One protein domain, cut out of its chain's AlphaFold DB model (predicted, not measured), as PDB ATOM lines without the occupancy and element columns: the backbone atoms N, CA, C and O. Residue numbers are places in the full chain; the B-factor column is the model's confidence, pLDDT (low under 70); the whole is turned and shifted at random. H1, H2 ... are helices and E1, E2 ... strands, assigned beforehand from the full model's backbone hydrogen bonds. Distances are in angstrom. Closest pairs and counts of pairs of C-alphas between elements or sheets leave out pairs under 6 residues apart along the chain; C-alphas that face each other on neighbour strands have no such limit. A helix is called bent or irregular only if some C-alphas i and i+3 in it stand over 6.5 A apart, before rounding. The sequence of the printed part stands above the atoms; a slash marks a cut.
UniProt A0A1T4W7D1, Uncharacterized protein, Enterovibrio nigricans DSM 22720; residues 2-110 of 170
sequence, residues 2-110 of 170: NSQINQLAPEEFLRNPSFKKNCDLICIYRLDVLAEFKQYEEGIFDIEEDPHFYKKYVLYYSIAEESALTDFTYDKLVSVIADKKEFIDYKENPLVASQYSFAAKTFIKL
ATOM      1  N   ASN A   2     150.815 148.985  79.893       79.94
ATOM      2  CA  ASN A   2     149.808 149.180  80.959       79.94
ATOM      3  C   ASN A   2     149.300 147.882  81.614       79.94
ATOM      4  O   ASN A   2     149.210 147.798  82.836       79.94
ATOM      5  N   SER A   3     149.005 146.847  80.819       79.88
ATOM      6  CA  SER A   3     148.565 145.545  81.347       79.88
ATOM      7  C   SER A   3     149.618 144.884  82.239       79.88
ATOM      8  O   SER A   3     149.262 144.309  83.259       79.88
ATOM      9  N   GLN A   4     150.898 144.971  81.874       82.12
ATOM     10  CA  GLN A   4     151.986 144.372  82.653       82.12
ATOM     11  C   GLN A   4     152.184 145.124  83.971       82.12
ATOM     12  O   GLN A   4     152.280 144.499  85.021       82.12
ATOM     13  N   ILE A   5     152.153 146.460  83.943       82.94
ATOM     14  CA  ILE A   5     152.267 147.283  85.157       82.94
ATOM     15  C   ILE A   5     151.111 146.993  86.113       82.94
ATOM     16  O   ILE A   5     151.332 146.770  87.297       82.94
ATOM     17  N   ASN A   6     149.882 146.914  85.602       81.88
ATOM     18  CA  ASN A   6     148.717 146.593  86.425       81.88
ATOM     19  C   ASN A   6     148.757 145.170  87.006       81.88
ATOM     20  O   ASN A   6     148.171 144.947  88.056       81.88
ATOM     21  N   GLN A   7     149.420 144.219  86.343       84.75
ATOM     22  CA  GLN A   7     149.607 142.860  86.868       84.75
ATOM     23  C   GLN A   7     150.691 142.787  87.945       84.75
ATOM     24  O   GLN A   7     150.596 141.959  88.845       84.75
ATOM     25  N   LEU A   8     151.719 143.631  87.844       85.75
ATOM     26  CA  LEU A   8     152.837 143.673  88.787       85.75
ATOM     27  C   LEU A   8     152.587 144.620  89.970       85.75
ATOM     28  O   LEU A   8     153.291 144.541  90.976       85.75
ATOM     29  N   ALA A   9     151.608 145.518  89.861       85.25
ATOM     30  CA  ALA A   9     151.253 146.446  90.922       85.25
ATOM     31  C   ALA A   9     150.680 145.698  92.146       85.25
ATOM     32  O   ALA A   9     149.841 144.808  91.982       85.25
ATOM     33  N   PRO A  10     151.061 146.086  93.378       88.56
ATOM     34  CA  PRO A  10     150.464 145.543  94.595       88.56
ATOM     35  C   PRO A  10     148.935 145.686  94.605       88.56
ATOM     36  O   PRO A  10     148.397 146.723  94.204       88.56
ATOM     37  N   GLU A  11     148.221 144.683  95.131       85.56
ATOM     38  CA  GLU A  11     146.750 144.716  95.193       85.56
ATOM     39  C   GLU A  11     146.211 145.954  95.923       85.56
ATOM     40  O   GLU A  11     145.165 146.486  95.552       85.56
ATOM     41  N   GLU A  12     146.922 146.436  96.942       87.56
ATOM     42  CA  GLU A  12     146.556 147.631  97.708       87.56
ATOM     43  C   GLU A  12     146.456 148.879  96.819       87.56
ATOM     44  O   GLU A  12     145.537 149.686  96.979       87.56
ATOM     45  N   PHE A  13     147.343 149.009  95.828       84.31
ATOM     46  CA  PHE A  13     147.305 150.103  94.861       84.31
ATOM     47  C   PHE A  13     146.159 149.924  93.868       84.31
ATOM     48  O   PHE A  13     145.430 150.875  93.595       84.31
ATOM     49  N   LEU A  14     145.919 148.700  93.392       82.50
ATOM     50  CA  LEU A  14     144.814 148.408  92.471       82.50
ATOM     51  C   LEU A  14     143.431 148.660  93.091       82.50
ATOM     52  O   LEU A  14     142.496 149.025  92.374       82.50
ATOM     53  N   ARG A  15     143.303 148.479  94.412       84.81
ATOM     54  CA  ARG A  15     142.078 148.761  95.178       84.81
ATOM     55  C   ARG A  15     141.863 150.253  95.430       84.81
ATOM     56  O   ARG A  15     140.743 150.644  95.748       84.81
ATOM     57  N   ASN A  16     142.895 151.085  95.279       85.25
ATOM     58  CA  ASN A  16     142.786 152.529  95.432       85.25
ATOM     59  C   ASN A  16     142.286 153.173  94.118       85.25
ATOM     60  O   ASN A  16     143.013 153.171  93.122       85.25
ATOM     61  N   PRO A  17     141.087 153.787  94.087       80.88
ATOM     62  CA  PRO A  17     140.545 154.407  92.874       80.88
ATOM     63  C   PRO A  17     141.434 155.517  92.296       80.88
ATOM     64  O   PRO A  17     141.417 155.755  91.085       80.88
ATOM     65  N   SER A  18     142.218 156.181  93.148       83.69
ATOM     66  CA  SER A  18     143.139 157.248  92.756       83.69
ATOM     67  C   SER A  18     144.376 156.722  92.045       83.69
ATOM     68  O   SER A  18     144.953 157.464  91.262       83.69
ATOM     69  N   PHE A  19     144.772 155.462  92.258       83.56
ATOM     70  CA  PHE A  19     145.982 154.905  91.653       83.56
ATOM     71  C   PHE A  19     145.934 155.050  90.131       83.56
ATOM     72  O   PHE A  19     146.786 155.687  89.536       83.56
ATOM     73  N   LYS A  20     144.852 154.598  89.499       76.69
ATOM     74  CA  LYS A  20     144.702 154.624  88.037       76.69
ATOM     75  C   LYS A  20     144.567 156.020  87.417       76.69
ATOM     76  O   LYS A  20     144.826 156.162  86.225       76.69
ATOM     77  N   LYS A  21     144.109 157.018  88.180       77.56
ATOM     78  CA  LYS A  21     143.769 158.359  87.662       77.56
ATOM     79  C   LYS A  21     144.749 159.458  88.073       77.56
ATOM     80  O   LYS A  21     144.894 160.423  87.335       77.56
ATOM     81  N   ASN A  22     145.400 159.308  89.223       81.62
ATOM     82  CA  ASN A  22     146.181 160.358  89.881       81.62
ATOM     83  C   ASN A  22     147.627 159.925  90.170       81.62
ATOM     84  O   ASN A  22     148.296 160.566  90.973       81.62
ATOM     85  N   CYS A  23     148.090 158.817  89.589       87.06
ATOM     86  CA  CYS A  23     149.484 158.394  89.688       87.06
ATOM     87  C   CYS A  23     150.209 158.696  88.375       87.06
ATOM     88  O   CYS A  23     149.625 158.616  87.291       87.06
ATOM     89  N   ASP A  24     151.479 159.044  88.513       88.19
ATOM     90  CA  ASP A  24     152.399 159.284  87.418       88.19
ATOM     91  C   ASP A  24     153.327 158.069  87.285       88.19
ATOM     92  O   ASP A  24     153.852 157.555  88.276       88.19
ATOM     93  N   LEU A  25     153.526 157.601  86.056       89.31
ATOM     94  CA  LEU A  25     154.463 156.545  85.704       89.31
ATOM     95  C   LEU A  25     155.689 157.172  85.046       89.31
ATOM     96  O   LEU A  25     155.580 157.783  83.984       89.31
ATOM     97  N   ILE A  26     156.855 156.959  85.645       91.56
ATOM     98  CA  ILE A  26     158.135 157.375  85.072       91.56
ATOM     99  C   ILE A  26     158.839 156.130  84.537       91.56
ATOM    100  O   ILE A  26     159.220 155.237  85.295       91.56
ATOM    101  N   CYS A  27     159.003 156.070  83.222       92.00
ATOM    102  CA  CYS A  27     159.764 155.044  82.531       92.00
ATOM    103  C   CYS A  27     161.180 155.557  82.296       92.00
ATOM    104  O   CYS A  27     161.374 156.575  81.641       92.00
ATOM    105  N   ILE A  28     162.170 154.844  82.821       93.62
ATOM    106  CA  ILE A  28     163.576 155.180  82.620       93.62
ATOM    107  C   ILE A  28     164.106 154.344  81.456       93.62
ATOM    108  O   ILE A  28     163.999 153.117  81.485       93.62
ATOM    109  N   TYR A  29     164.672 154.998  80.441       94.69
ATOM    110  CA  TYR A  29     165.188 154.325  79.249       94.69
ATOM    111  C   TYR A  29     166.625 154.744  78.936       94.69
ATOM    112  O   TYR A  29     166.921 155.916  78.718       94.69
ATOM    113  N   ARG A  30     167.533 153.772  78.911       95.50
ATOM    114  CA  ARG A  30     168.941 154.010  78.598       95.50
ATOM    115  C   ARG A  30     169.190 153.804  77.105       95.50
ATOM    116  O   ARG A  30     168.827 152.764  76.564       95.50
ATOM    117  N   LEU A  31     169.846 154.777  76.486       95.44
ATOM    118  CA  LEU A  31     170.348 154.757  75.114       95.44
ATOM    119  C   LEU A  31     171.860 154.516  75.117       95.44
ATOM    120  O   LEU A  31     172.548 154.911  76.064       95.44
ATOM    121  N   ASP A  32     172.395 153.952  74.035       95.06
ATOM    122  CA  ASP A  32     173.846 153.846  73.878       95.06
ATOM    123  C   ASP A  32     174.432 155.229  73.576       95.06
ATOM    124  O   ASP A  32     175.332 155.702  74.282       95.06
ATOM    125  N   VAL A  33     173.842 155.942  72.609       94.19
ATOM    126  CA  VAL A  33     174.157 157.349  72.315       94.19
ATOM    127  C   VAL A  33     172.896 158.198  72.188       94.19
ATOM    128  O   VAL A  33     171.875 157.762  71.666       94.19
ATOM    129  N   LEU A  34     172.960 159.460  72.624       92.06
ATOM    130  CA  LEU A  34     171.779 160.334  72.674       92.06
ATOM    131  C   LEU A  34     171.170 160.606  71.285       92.06
ATOM    132  O   LEU A  34     169.960 160.783  71.160       92.06
ATOM    133  N   ALA A  35     171.984 160.576  70.226       91.00
ATOM    134  CA  ALA A  35     171.526 160.747  68.847       91.00
ATOM    135  C   ALA A  35     170.558 159.644  68.370       91.00
ATOM    136  O   ALA A  35     169.775 159.884  67.449       91.00
ATOM    137  N   GLU A  36     170.569 158.463  69.001       92.88
ATOM    138  CA  GLU A  36     169.633 157.369  68.705       92.88
ATOM    139  C   GLU A  36     168.204 157.677  69.139       92.88
ATOM    140  O   GLU A  36     167.286 157.012  68.668       92.88
ATOM    141  N   PHE A  37     167.986 158.705  69.969       92.50
ATOM    142  CA  PHE A  37     166.650 159.124  70.398       92.50
ATOM    143  C   PHE A  37     165.662 159.232  69.227       92.50
ATOM    144  O   PHE A  37     164.535 158.766  69.342       92.50
ATOM    145  N   LYS A  38     166.107 159.739  68.067       92.25
ATOM    146  CA  LYS A  38     165.272 159.869  66.859       92.25
ATOM    147  C   LYS A  38     164.652 158.552  66.377       92.25
ATOM    148  O   LYS A  38     163.631 158.575  65.708       92.25
ATOM    149  N   GLN A  39     165.270 157.411  66.678       94.75
ATOM    150  CA  GLN A  39     164.754 156.089  66.301       94.75
ATOM    151  C   GLN A  39     163.619 155.627  67.224       94.75
ATOM    152  O   GLN A  39     162.805 154.797  66.830       94.75
ATOM    153  N   TYR A  40     163.581 156.151  68.450       94.19
ATOM    154  CA  TYR A  40     162.633 155.765  69.494       94.19
ATOM    155  C   TYR A  40     161.578 156.840  69.767       94.19
ATOM    156  O   TYR A  40     160.639 156.578  70.509       94.19
ATOM    157  N   GLU A  41     161.727 158.031  69.183       94.25
ATOM    158  CA  GLU A  41     160.893 159.209  69.428       94.25
ATOM    159  C   GLU A  41     159.395 158.917  69.258       94.25
ATOM    160  O   GLU A  41     158.632 159.152  70.190       94.25
ATOM    161  N   GLU A  42     158.985 158.314  68.137       95.88
ATOM    162  CA  GLU A  42     157.577 157.952  67.903       95.88
ATOM    163  C   GLU A  42     157.051 156.977  68.964       95.88
ATOM    164  O   GLU A  42     156.002 157.206  69.553       95.88
ATOM    165  N   GLY A  43     157.815 155.929  69.288       94.94
ATOM    166  CA  GLY A  43     157.411 154.957  70.307       94.94
ATOM    167  C   GLY A  43     157.358 155.551  71.719       94.94
ATOM    168  O   GLY A  43     156.558 155.120  72.549       94.94
ATOM    169  N   ILE A  44     158.198 156.548  72.002       94.12
ATOM    170  CA  ILE A  44     158.146 157.314  73.247       94.12
ATOM    171  C   ILE A  44     156.873 158.160  73.288       94.12
ATOM    172  O   ILE A  44     156.185 158.138  74.308       94.12
ATOM    173  N   PHE A  45     156.522 158.850  72.201       94.31
ATOM    174  CA  PHE A  45     155.280 159.624  72.130       94.31
ATOM    175  C   PHE A  45     154.043 158.741  72.244       94.31
ATOM    176  O   PHE A  45     153.164 159.056  73.038       94.31
ATOM    177  N   ASP A  46     154.021 157.583  71.585       94.31
ATOM    178  CA  ASP A  46     152.933 156.608  71.722       94.31
ATOM    179  C   ASP A  46     152.710 156.190  73.185       94.31
ATOM    180  O   ASP A  46     151.579 155.961  73.619       94.31
ATOM    181  N   ILE A  47     153.790 156.089  73.970       92.56
ATOM    182  CA  ILE A  47     153.708 155.804  75.403       92.56
ATOM    183  C   ILE A  47     153.188 157.021  76.171       92.56
ATOM    184  O   ILE A  47     152.288 156.869  76.993       92.56
ATOM    185  N   GLU A  48     153.761 158.205  75.964       92.38
ATOM    186  CA  GLU A  48     153.421 159.407  76.738       92.38
ATOM    187  C   GLU A  48     151.998 159.913  76.457       92.38
ATOM    188  O   GLU A  48     151.316 160.377  77.373       92.38
ATOM    189  N   GLU A  49     151.525 159.770  75.219       92.25
ATOM    190  CA  GLU A  49     150.206 160.222  74.773       92.25
ATOM    191  C   GLU A  49     149.088 159.202  75.043       92.25
ATOM    192  O   GLU A  49     147.911 159.549  74.920       92.25
ATOM    193  N   ASP A  50     149.410 157.968  75.462       90.06
ATOM    194  CA  ASP A  50     148.406 156.954  75.800       90.06
ATOM    195  C   ASP A  50     147.519 157.431  76.972       90.06
ATOM    196  O   ASP A  50     147.979 157.470  78.125       90.06
ATOM    197  N   PRO A  51     146.219 157.707  76.737       86.50
ATOM    198  CA  PRO A  51     145.324 158.251  77.756       86.50
ATOM    199  C   PRO A  51     144.908 157.210  78.809       86.50
ATOM    200  O   PRO A  51     144.261 157.551  79.805       86.50
ATOM    201  N   HIS A  52     145.221 155.928  78.609       83.50
ATOM    202  CA  HIS A  52     144.788 154.857  79.498       83.50
ATOM    203  C   HIS A  52     145.716 154.720  80.694       83.50
ATOM    204  O   HIS A  52     146.837 154.237  80.544       83.50
ATOM    205  N   PHE A  53     145.183 154.994  81.885       81.31
ATOM    206  CA  PHE A  53     145.824 154.771  83.186       81.31
ATOM    207  C   PHE A  53     147.135 155.544  83.374       81.31
ATOM    208  O   PHE A  53     148.102 155.310  82.655       81.31
ATOM    209  N   TYR A  54     147.199 156.368  84.422       85.94
ATOM    210  CA  TYR A  54     148.384 157.153  84.796       85.94
ATOM    211  C   TYR A  54     148.797 158.194  83.741       85.94
ATOM    212  O   TYR A  54     148.604 157.999  82.537       85.94
ATOM    213  N   LYS A  55     149.421 159.293  84.171       89.19
ATOM    214  CA  LYS A  55     150.232 160.096  83.239       89.19
ATOM    215  C   LYS A  55     151.577 159.409  83.079       89.19
ATOM    216  O   LYS A  55     152.102 158.884  84.057       89.19
ATOM    217  N   LYS A  56     152.116 159.365  81.867       90.88
ATOM    218  CA  LYS A  56     153.329 158.603  81.566       90.88
ATOM    219  C   LYS A  56     154.403 159.555  81.079       90.88
ATOM    220  O   LYS A  56     154.133 160.413  80.248       90.88
ATOM    221  N   TYR A  57     155.603 159.379  81.606       94.06
ATOM    222  CA  TYR A  57     156.776 160.156  81.241       94.06
ATOM    223  C   TYR A  57     157.904 159.186  80.934       94.06
ATOM    224  O   TYR A  57     158.194 158.302  81.743       94.06
ATOM    225  N   VAL A  58     158.556 159.348  79.791       94.88
ATOM    226  CA  VAL A  58     159.756 158.586  79.453       94.88
ATOM    227  C   VAL A  58     160.967 159.486  79.649       94.88
ATOM    228  O   VAL A  58     161.225 160.412  78.876       94.88
ATOM    229  N   LEU A  59     161.724 159.210  80.707       95.56
ATOM    230  CA  LEU A  59     163.005 159.847  80.968       95.56
ATOM    231  C   LEU A  59     164.108 158.999  80.338       95.56
ATOM    232  O   LEU A  59     164.431 157.915  80.828       95.56
ATOM    233  N   TYR A  60     164.685 159.501  79.251       95.06
ATOM    234  CA  TYR A  60     165.775 158.834  78.552       95.06
ATOM    235  C   TYR A  60     167.122 159.505  78.811       95.06
ATOM    236  O   TYR A  60     167.197 160.718  79.014       95.06
ATOM    237  N   TYR A  61     168.187 158.709  78.784       95.25
ATOM    238  CA  TYR A  61     169.563 159.179  78.940       95.25
ATOM    239  C   TYR A  61     170.536 158.258  78.205       95.25
ATOM    240  O   TYR A  61     170.257 157.079  78.001       95.25
ATOM    241  N   SER A  62     171.682 158.791  77.802       96.06
ATOM    242  CA  SER A  62     172.761 158.045  77.149       96.06
ATOM    243  C   SER A  62     173.841 157.587  78.129       96.06
ATOM    244  O   SER A  62     173.978 158.137  79.222       96.06
ATOM    245  N   ILE A  63     174.685 156.638  77.717       96.12
ATOM    246  CA  ILE A  63     175.856 156.193  78.503       96.12
ATOM    247  C   ILE A  63     176.787 157.365  78.856       96.12
ATOM    248  O   ILE A  63     177.348 157.429  79.953       96.12
ATOM    249  N   ALA A  64     176.949 158.305  77.922       94.94
ATOM    250  CA  ALA A  64     177.766 159.495  78.124       94.94
ATOM    251  C   ALA A  64     177.187 160.406  79.218       94.94
ATOM    252  O   ALA A  64     177.938 160.914  80.050       94.94
ATOM    253  N   GLU A  65     175.861 160.566  79.264       94.31
ATOM    254  CA  GLU A  65     175.194 161.297  80.346       94.31
ATOM    255  C   GLU A  65     175.308 160.553  81.673       94.31
ATOM    256  O   GLU A  65     175.669 161.169  82.664       94.31
ATOM    257  N   GLU A  66     175.096 159.233  81.695       94.06
ATOM    258  CA  GLU A  66     175.254 158.413  82.906       94.06
ATOM    259  C   GLU A  66     176.642 158.599  83.529       94.06
ATOM    260  O   GLU A  66     176.771 158.863  84.722       94.06
ATOM    261  N   SER A  67     177.682 158.554  82.695       92.44
ATOM    262  CA  SER A  67     179.067 158.774  83.124       92.44
ATOM    263  C   SER A  67     179.276 160.191  83.671       92.44
ATOM    264  O   SER A  67     179.938 160.376  84.695       92.44
ATOM    265  N   ALA A  68     178.673 161.193  83.024       88.44
ATOM    266  CA  ALA A  68     178.736 162.591  83.443       88.44
ATOM    267  C   ALA A  68     177.963 162.881  84.744       88.44
ATOM    268  O   ALA A  68     178.170 163.938  85.343       88.44
ATOM    269  N   LEU A  69     177.101 161.959  85.187       88.56
ATOM    270  CA  LEU A  69     176.321 162.046  86.424       88.56
ATOM    271  C   LEU A  69     176.979 161.320  87.614       88.56
ATOM    272  O   LEU A  69     176.361 161.171  88.670       88.56
ATOM    273  N   THR A  70     178.235 160.887  87.483       86.81
ATOM    274  CA  THR A  70     179.003 160.364  88.626       86.81
ATOM    275  C   THR A  70     179.128 161.448  89.705       86.81
ATOM    276  O   THR A  70     179.483 162.585  89.397       86.81
ATOM    277  N   ASP A  71     178.811 161.110  90.960       85.75
ATOM    278  CA  ASP A  71     178.766 162.034  92.110       85.75
ATOM    279  C   ASP A  71     177.834 163.252  91.924       85.75
ATOM    280  O   ASP A  71     178.025 164.320  92.514       85.75
ATOM    281  N   PHE A  72     176.792 163.100  91.105       90.19
ATOM    282  CA  PHE A  72     175.869 164.179  90.784       90.19
ATOM    283  C   PHE A  72     174.730 164.276  91.803       90.19
ATOM    284  O   PHE A  72     173.863 163.407  91.900       90.19
ATOM    285  N   THR A  73     174.735 165.355  92.585       92.94
ATOM    286  CA  THR A  73     173.714 165.621  93.605       92.94
ATOM    287  C   THR A  73     172.527 166.396  93.036       92.94
ATOM    288  O   THR A  73     172.609 167.018  91.975       92.94
ATOM    289  N   TYR A  74     171.420 166.424  93.781       90.94
ATOM    290  CA  TYR A  74     170.283 167.281  93.443       90.94
ATOM    291  C   TYR A  74     170.667 168.770  93.405       90.94
ATOM    292  O   TYR A  74     170.307 169.473  92.468       90.94
ATOM    293  N   ASP A  75     171.479 169.246  94.351       92.31
ATOM    294  CA  ASP A  75     171.960 170.635  94.333       92.31
ATOM    295  C   ASP A  75     172.780 170.932  93.072       92.31
ATOM    296  O   ASP A  75     172.669 172.009  92.479       92.31
ATOM    297  N   LYS A  76     173.566 169.950  92.607       92.88
ATOM    298  CA  LYS A  76     174.290 170.067  91.344       92.88
ATOM    299  C   LYS A  76     173.324 170.132  90.160       92.88
ATOM    300  O   LYS A  76     173.501 171.015  89.323       92.88
ATOM    301  N   LEU A  77     172.285 169.294  90.126       93.25
ATOM    302  CA  LEU A  77     171.216 169.328  89.116       93.25
ATOM    303  C   LEU A  77     170.574 170.722  89.020       93.25
ATOM    304  O   LEU A  77     170.478 171.281  87.927       93.25
ATOM    305  N   VAL A  78     170.200 171.302  90.165       92.88
ATOM    306  CA  VAL A  78     169.605 172.646  90.255       92.88
ATOM    307  C   VAL A  78     170.591 173.722  89.786       92.88
ATOM    308  O   VAL A  78     170.211 174.627  89.048       92.88
ATOM    309  N   SER A  79     171.870 173.618  90.159       92.75
ATOM    310  CA  SER A  79     172.892 174.574  89.711       92.75
ATOM    311  C   SER A  79     173.154 174.510  88.203       92.75
ATOM    312  O   SER A  79     173.392 175.540  87.583       92.75
ATOM    313  N   VAL A  80     173.090 173.312  87.612       94.19
ATOM    314  CA  VAL A  80     173.337 173.096  86.183       94.19
ATOM    315  C   VAL A  80     172.186 173.650  85.355       94.19
ATOM    316  O   VAL A  80     172.436 174.393  84.414       94.19
ATOM    317  N   ILE A  81     170.928 173.357  85.710       93.31
ATOM    318  CA  ILE A  81     169.775 173.850  84.932       93.31
ATOM    319  C   ILE A  81     169.656 175.385  84.954       93.31
ATOM    320  O   ILE A  81     169.119 175.980  84.021       93.31
ATOM    321  N   ALA A  82     170.185 176.016  86.005       92.50
ATOM    322  CA  ALA A  82     170.249 177.462  86.193       92.50
ATOM    323  C   ALA A  82     171.332 178.162  85.343       92.50
ATOM    324  O   ALA A  82     171.365 179.395  85.269       92.50
ATOM    325  N   ASP A  83     172.246 177.413  84.720       92.50
ATOM    326  CA  ASP A  83     173.348 177.988  83.953       92.50
ATOM    327  C   ASP A  83     172.883 178.452  82.561       92.50
ATOM    328  O   ASP A  83     172.489 177.669  81.694       92.50
ATOM    329  N   LYS A  84     172.946 179.769  82.332       90.19
ATOM    330  CA  LYS A  84     172.527 180.398  81.072       90.19
ATOM    331  C   LYS A  84     173.429 180.035  79.891       90.19
ATOM    332  O   LYS A  84     172.950 180.026  78.759       90.19
ATOM    333  N   LYS A  85     174.722 179.800  80.119       92.06
ATOM    334  CA  LYS A  85     175.645 179.430  79.044       92.06
ATOM    335  C   LYS A  85     175.341 178.012  78.578       92.06
ATOM    336  O   LYS A  85     175.122 177.805  77.391       92.06
ATOM    337  N   GLU A  86     175.217 177.089  79.524       93.19
ATOM    338  CA  GLU A  86     174.857 175.700  79.232       93.19
ATOM    339  C   GLU A  86     173.480 175.598  78.545       93.19
ATOM    340  O   GLU A  86     173.299 174.796  77.629       93.19
ATOM    341  N   PHE A  87     172.525 176.470  78.905       93.19
ATOM    342  CA  PHE A  87     171.250 176.599  78.187       93.19
ATOM    343  C   PHE A  87     171.426 176.955  76.706       93.19
ATOM    344  O   PHE A  87     170.757 176.371  75.851       93.19
ATOM    345  N   ILE A  88     172.283 177.933  76.397       93.00
ATOM    346  CA  ILE A  88     172.533 178.367  75.016       93.00
ATOM    347  C   ILE A  88     173.171 177.222  74.226       93.00
ATOM    348  O   ILE A  88     172.671 176.881  73.155       93.00
ATOM    349  N   ASP A  89     174.191 176.579  74.794       93.62
ATOM    350  CA  ASP A  89     174.900 175.466  74.158       93.62
ATOM    351  C   ASP A  89     173.944 174.288  73.875       93.62
ATOM    352  O   ASP A  89     173.930 173.723  72.775       93.62
ATOM    353  N   TYR A  90     173.067 173.965  74.832       94.25
ATOM    354  CA  TYR A  90     172.022 172.951  74.667       94.25
ATOM    355  C   TYR A  90     170.993 173.324  73.595       94.25
ATOM    356  O   TYR A  90     170.583 172.468  72.811       94.25
ATOM    357  N   LYS A  91     170.569 174.592  73.538       93.12
ATOM    358  CA  LYS A  91     169.595 175.067  72.547       93.12
ATOM    359  C   LYS A  91     170.113 174.897  71.119       93.12
ATOM    360  O   LYS A  91     169.326 174.586  70.227       93.12
ATOM    361  N   GLU A  92     171.406 175.107  70.901       93.69
ATOM    362  CA  GLU A  92     172.028 174.921  69.590       93.69
ATOM    363  C   GLU A  92     172.202 173.436  69.244       93.69
ATOM    364  O   GLU A  92     172.024 173.051  68.089       93.69
ATOM    365  N   ASN A  93     172.504 172.589  70.237       91.38
ATOM    366  CA  ASN A  93     172.844 171.182  70.025       91.38
ATOM    367  C   ASN A  93     172.169 170.237  71.047       91.38
ATOM    368  O   ASN A  93     172.852 169.613  71.862       91.38
ATOM    369  N   PRO A  94     170.838 170.035  70.985       89.44
ATOM    370  CA  PRO A  94     170.084 169.334  72.034       89.44
ATOM    371  C   PRO A  94     170.364 167.823  72.134       89.44
ATOM    372  O   PRO A  94     170.024 167.192  73.133       89.44
ATOM    373  N   LEU A  95     170.974 167.230  71.101       89.62
ATOM    374  CA  LEU A  95     171.345 165.809  71.061       89.62
ATOM    375  C   LEU A  95     172.796 165.546  71.489       89.62
ATOM    376  O   LEU A  95     173.249 164.402  71.438       89.62
ATOM    377  N   VAL A  96     173.531 166.580  71.905       91.19
ATOM    378  CA  VAL A  96     174.857 166.417  72.504       91.19
ATOM    379  C   VAL A  96     174.690 166.072  73.977       91.19
ATOM    380  O   VAL A  96     174.044 166.791  74.735       91.19
ATOM    381  N   ALA A  97     175.283 164.950  74.378       93.12
ATOM    382  CA  ALA A  97     175.273 164.493  75.758       93.12
ATOM    383  C   ALA A  97     176.051 165.464  76.660       93.12
ATOM    384  O   ALA A  97     177.248 165.685  76.474       93.12
ATOM    385  N   SER A  98     175.370 166.012  77.662       93.69
ATOM    386  CA  SER A  98     175.944 166.869  78.702       93.69
ATOM    387  C   SER A  98     175.149 166.765  80.005       93.69
ATOM    388  O   SER A  98     173.990 166.334  80.006       93.69
ATOM    389  N   GLN A  99     175.736 167.217  81.119       94.50
ATOM    390  CA  GLN A  99     175.010 167.342  82.391       94.50
ATOM    391  C   GLN A  99     173.762 168.224  82.235       94.50
ATOM    392  O   GLN A  99     172.705 167.899  82.776       94.50
ATOM    393  N   TYR A 100     173.861 169.300  81.444       95.31
ATOM    394  CA  TYR A 100     172.728 170.172  81.153       95.31
ATOM    395  C   TYR A 100     171.638 169.461  80.359       95.31
ATOM    396  O   TYR A 100     170.466 169.574  80.701       95.31
ATOM    397  N   SER A 101     171.998 168.678  79.340       94.69
ATOM    398  CA  SER A 101     171.015 167.943  78.539       94.69
ATOM    399  C   SER A 101     170.201 166.963  79.392       94.69
ATOM    400  O   SER A 101     168.994 166.819  79.182       94.69
ATOM    401  N   PHE A 102     170.821 166.318  80.385       95.06
ATOM    402  CA  PHE A 102     170.122 165.457  81.335       95.06
ATOM    403  C   PHE A 102     169.236 166.270  82.283       95.06
ATOM    404  O   PHE A 102     168.068 165.926  82.490       95.06
ATOM    405  N   ALA A 103     169.763 167.374  82.823       95.00
ATOM    406  CA  ALA A 103     169.008 168.267  83.692       95.00
ATOM    407  C   ALA A 103     167.757 168.803  82.982       95.00
ATOM    408  O   ALA A 103     166.651 168.644  83.490       95.00
ATOM    409  N   ALA A 104     167.906 169.331  81.768       94.38
ATOM    410  CA  ALA A 104     166.809 169.850  80.961       94.38
ATOM    411  C   ALA A 104     165.716 168.795  80.746       94.38
ATOM    412  O   ALA A 104     164.551 169.054  81.042       94.38
ATOM    413  N   LYS A 105     166.082 167.578  80.320       93.81
ATOM    414  CA  LYS A 105     165.120 166.474  80.168       93.81
ATOM    415  C   LYS A 105     164.416 166.137  81.479       93.81
ATOM    416  O   LYS A 105     163.207 165.939  81.476       93.81
ATOM    417  N   THR A 106     165.143 166.116  82.592       93.94
ATOM    418  CA  THR A 106     164.581 165.826  83.917       93.94
ATOM    419  C   THR A 106     163.526 166.862  84.311       93.94
ATOM    420  O   THR A 106     162.414 166.483  84.665       93.94
ATOM    421  N   PHE A 107     163.822 168.158  84.175       93.94
ATOM    422  CA  PHE A 107     162.867 169.233  84.482       93.94
ATOM    423  C   PHE A 107     161.682 169.293  83.507       93.94
ATOM    424  O   PHE A 107     160.578 169.642  83.912       93.94
ATOM    425  N   ILE A 108     161.876 168.926  82.236       91.38
ATOM    426  CA  ILE A 108     160.789 168.855  81.245       91.38
ATOM    427  C   ILE A 108     159.855 167.672  81.533       91.38
ATOM    428  O   ILE A 108     158.636 167.807  81.435       91.38
ATOM    429  N   LYS A 109     160.417 166.502  81.859       92.56
ATOM    430  CA  LYS A 109     159.659 165.252  82.027       92.56
ATOM    431  C   LYS A 109     159.050 165.097  83.418       92.56
ATOM    432  O   LYS A 109     158.108 164.330  83.565       92.56
ATOM    433  N   LEU A 110     159.559 165.797  84.432       90.62
ATOM    434  CA  LEU A 110     159.073 165.707  85.810       90.62
ATOM    435  C   LEU A 110     158.437 167.041  86.234       90.62
ATOM    436  O   LEU A 110     159.107 167.876  86.839       90.62
TER     437      LEU A 110
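What this domain is: This is residues 2 to 110 of the 170 residues of an uncharacterized protein of Enterovibrio nigricans DSM 22720 (UniProt A0A1T4W7D1). A long ribbon of two parallel strands, E1 and E2, makes the middle of a loose, drawn-out shape: a string of three short helices, H1 to H3, lies beyond the end where the strands start, and H5 to H7 lie at the other end. H4 and H8 both pack on E2, and H6 and H7 pack crosswise on H8. The printed part has 109 residues, with eight named helices and two named strands in the order H1 H2 H3 E1 H4 E2 H5 H6 H7 H8; the class is mostly helix. It is loose, with a radius of gyration of the C-alphas of 16.2 A, and spans 48 by 32 by 21 A, only just elongated.

Where its parts are: Find C-alpha 2 at (149.808, 149.180, 80.959), where H1, residues 2 to 8, begins. H2, residues 11 to 14, and H3, residues 19 to 22, follow. From C-alpha 24 at (152.399, 159.284, 87.418), E1 runs 22.2 A through residues 24 to 31. H4, residues 34 to 48, is 18.8 A long and irregular: C-alphas 39 and 42 are 7.6 A apart. E2, residues 55 to 62, covers 23.4 A. Next come H5, residues 63 to 68, H6, residues 74 to 81, and H7, residues 84 to 92, 12.7 A long. H8, residues 99 to 109, runs 15.5 A to C-alpha 109 at (159.659, 165.252, 82.027).

How they stand to each other: Start at the hub, H8. It touches H6 about perpendicular at 84 degrees, closest at the C-alphas of Ile 81 and Ala 103, 5.8 A. It touches H7 about perpendicular at 79 degrees, closest at the C-alphas of Glu 86 and Tyr 100, 6.2 A. H5 and H8 only just touch, with 3 pairs of C-alphas within 8 A, the closest being Ala 68 and Gln 99, 6.1 A. The closest C-alphas of E2 and H8 are Tyr 57 and Lys 109, 5.9 A. E1 and E2 are parallel, 20 degrees between directions; look for N 27 and O 57, 2.8 A, and N 59 and O 27, 2.8 A. E1, H4 and E2 form a strand-helix-strand unit, two parallel neighbour strands with a helix between, and its crossover is right-handed. The closest C-alphas of H4 and E2 are Glu 48 and Lys 56, 4.9 A. H2 is close but not clearly touching H1, closest at the C-alphas of Asn 6 and Leu 14, 7.4 A, and likewise H3, at Phe 13 and Phe 19, 5.9 A. H1 and E1 are apart. Every O i to N i+4 pair is within hydrogen-bond range in H1, H5, H6, H7 and H8, and 6 of 11 in H4; H2 and H3 are too short for such a pair, with 1 of 1 and 0 of 1 O i to N i+3 pairs within range.

The domain as a whole: The two C-alphas farthest apart are those of Arg 15 and Lys 85, 48.2 A. The printed part has no cut and no long link; H4 to E2 and H7 to H8 are short, the others tight. The mean pLDDT of the printed part is 90.6, and no printed residue is under 70.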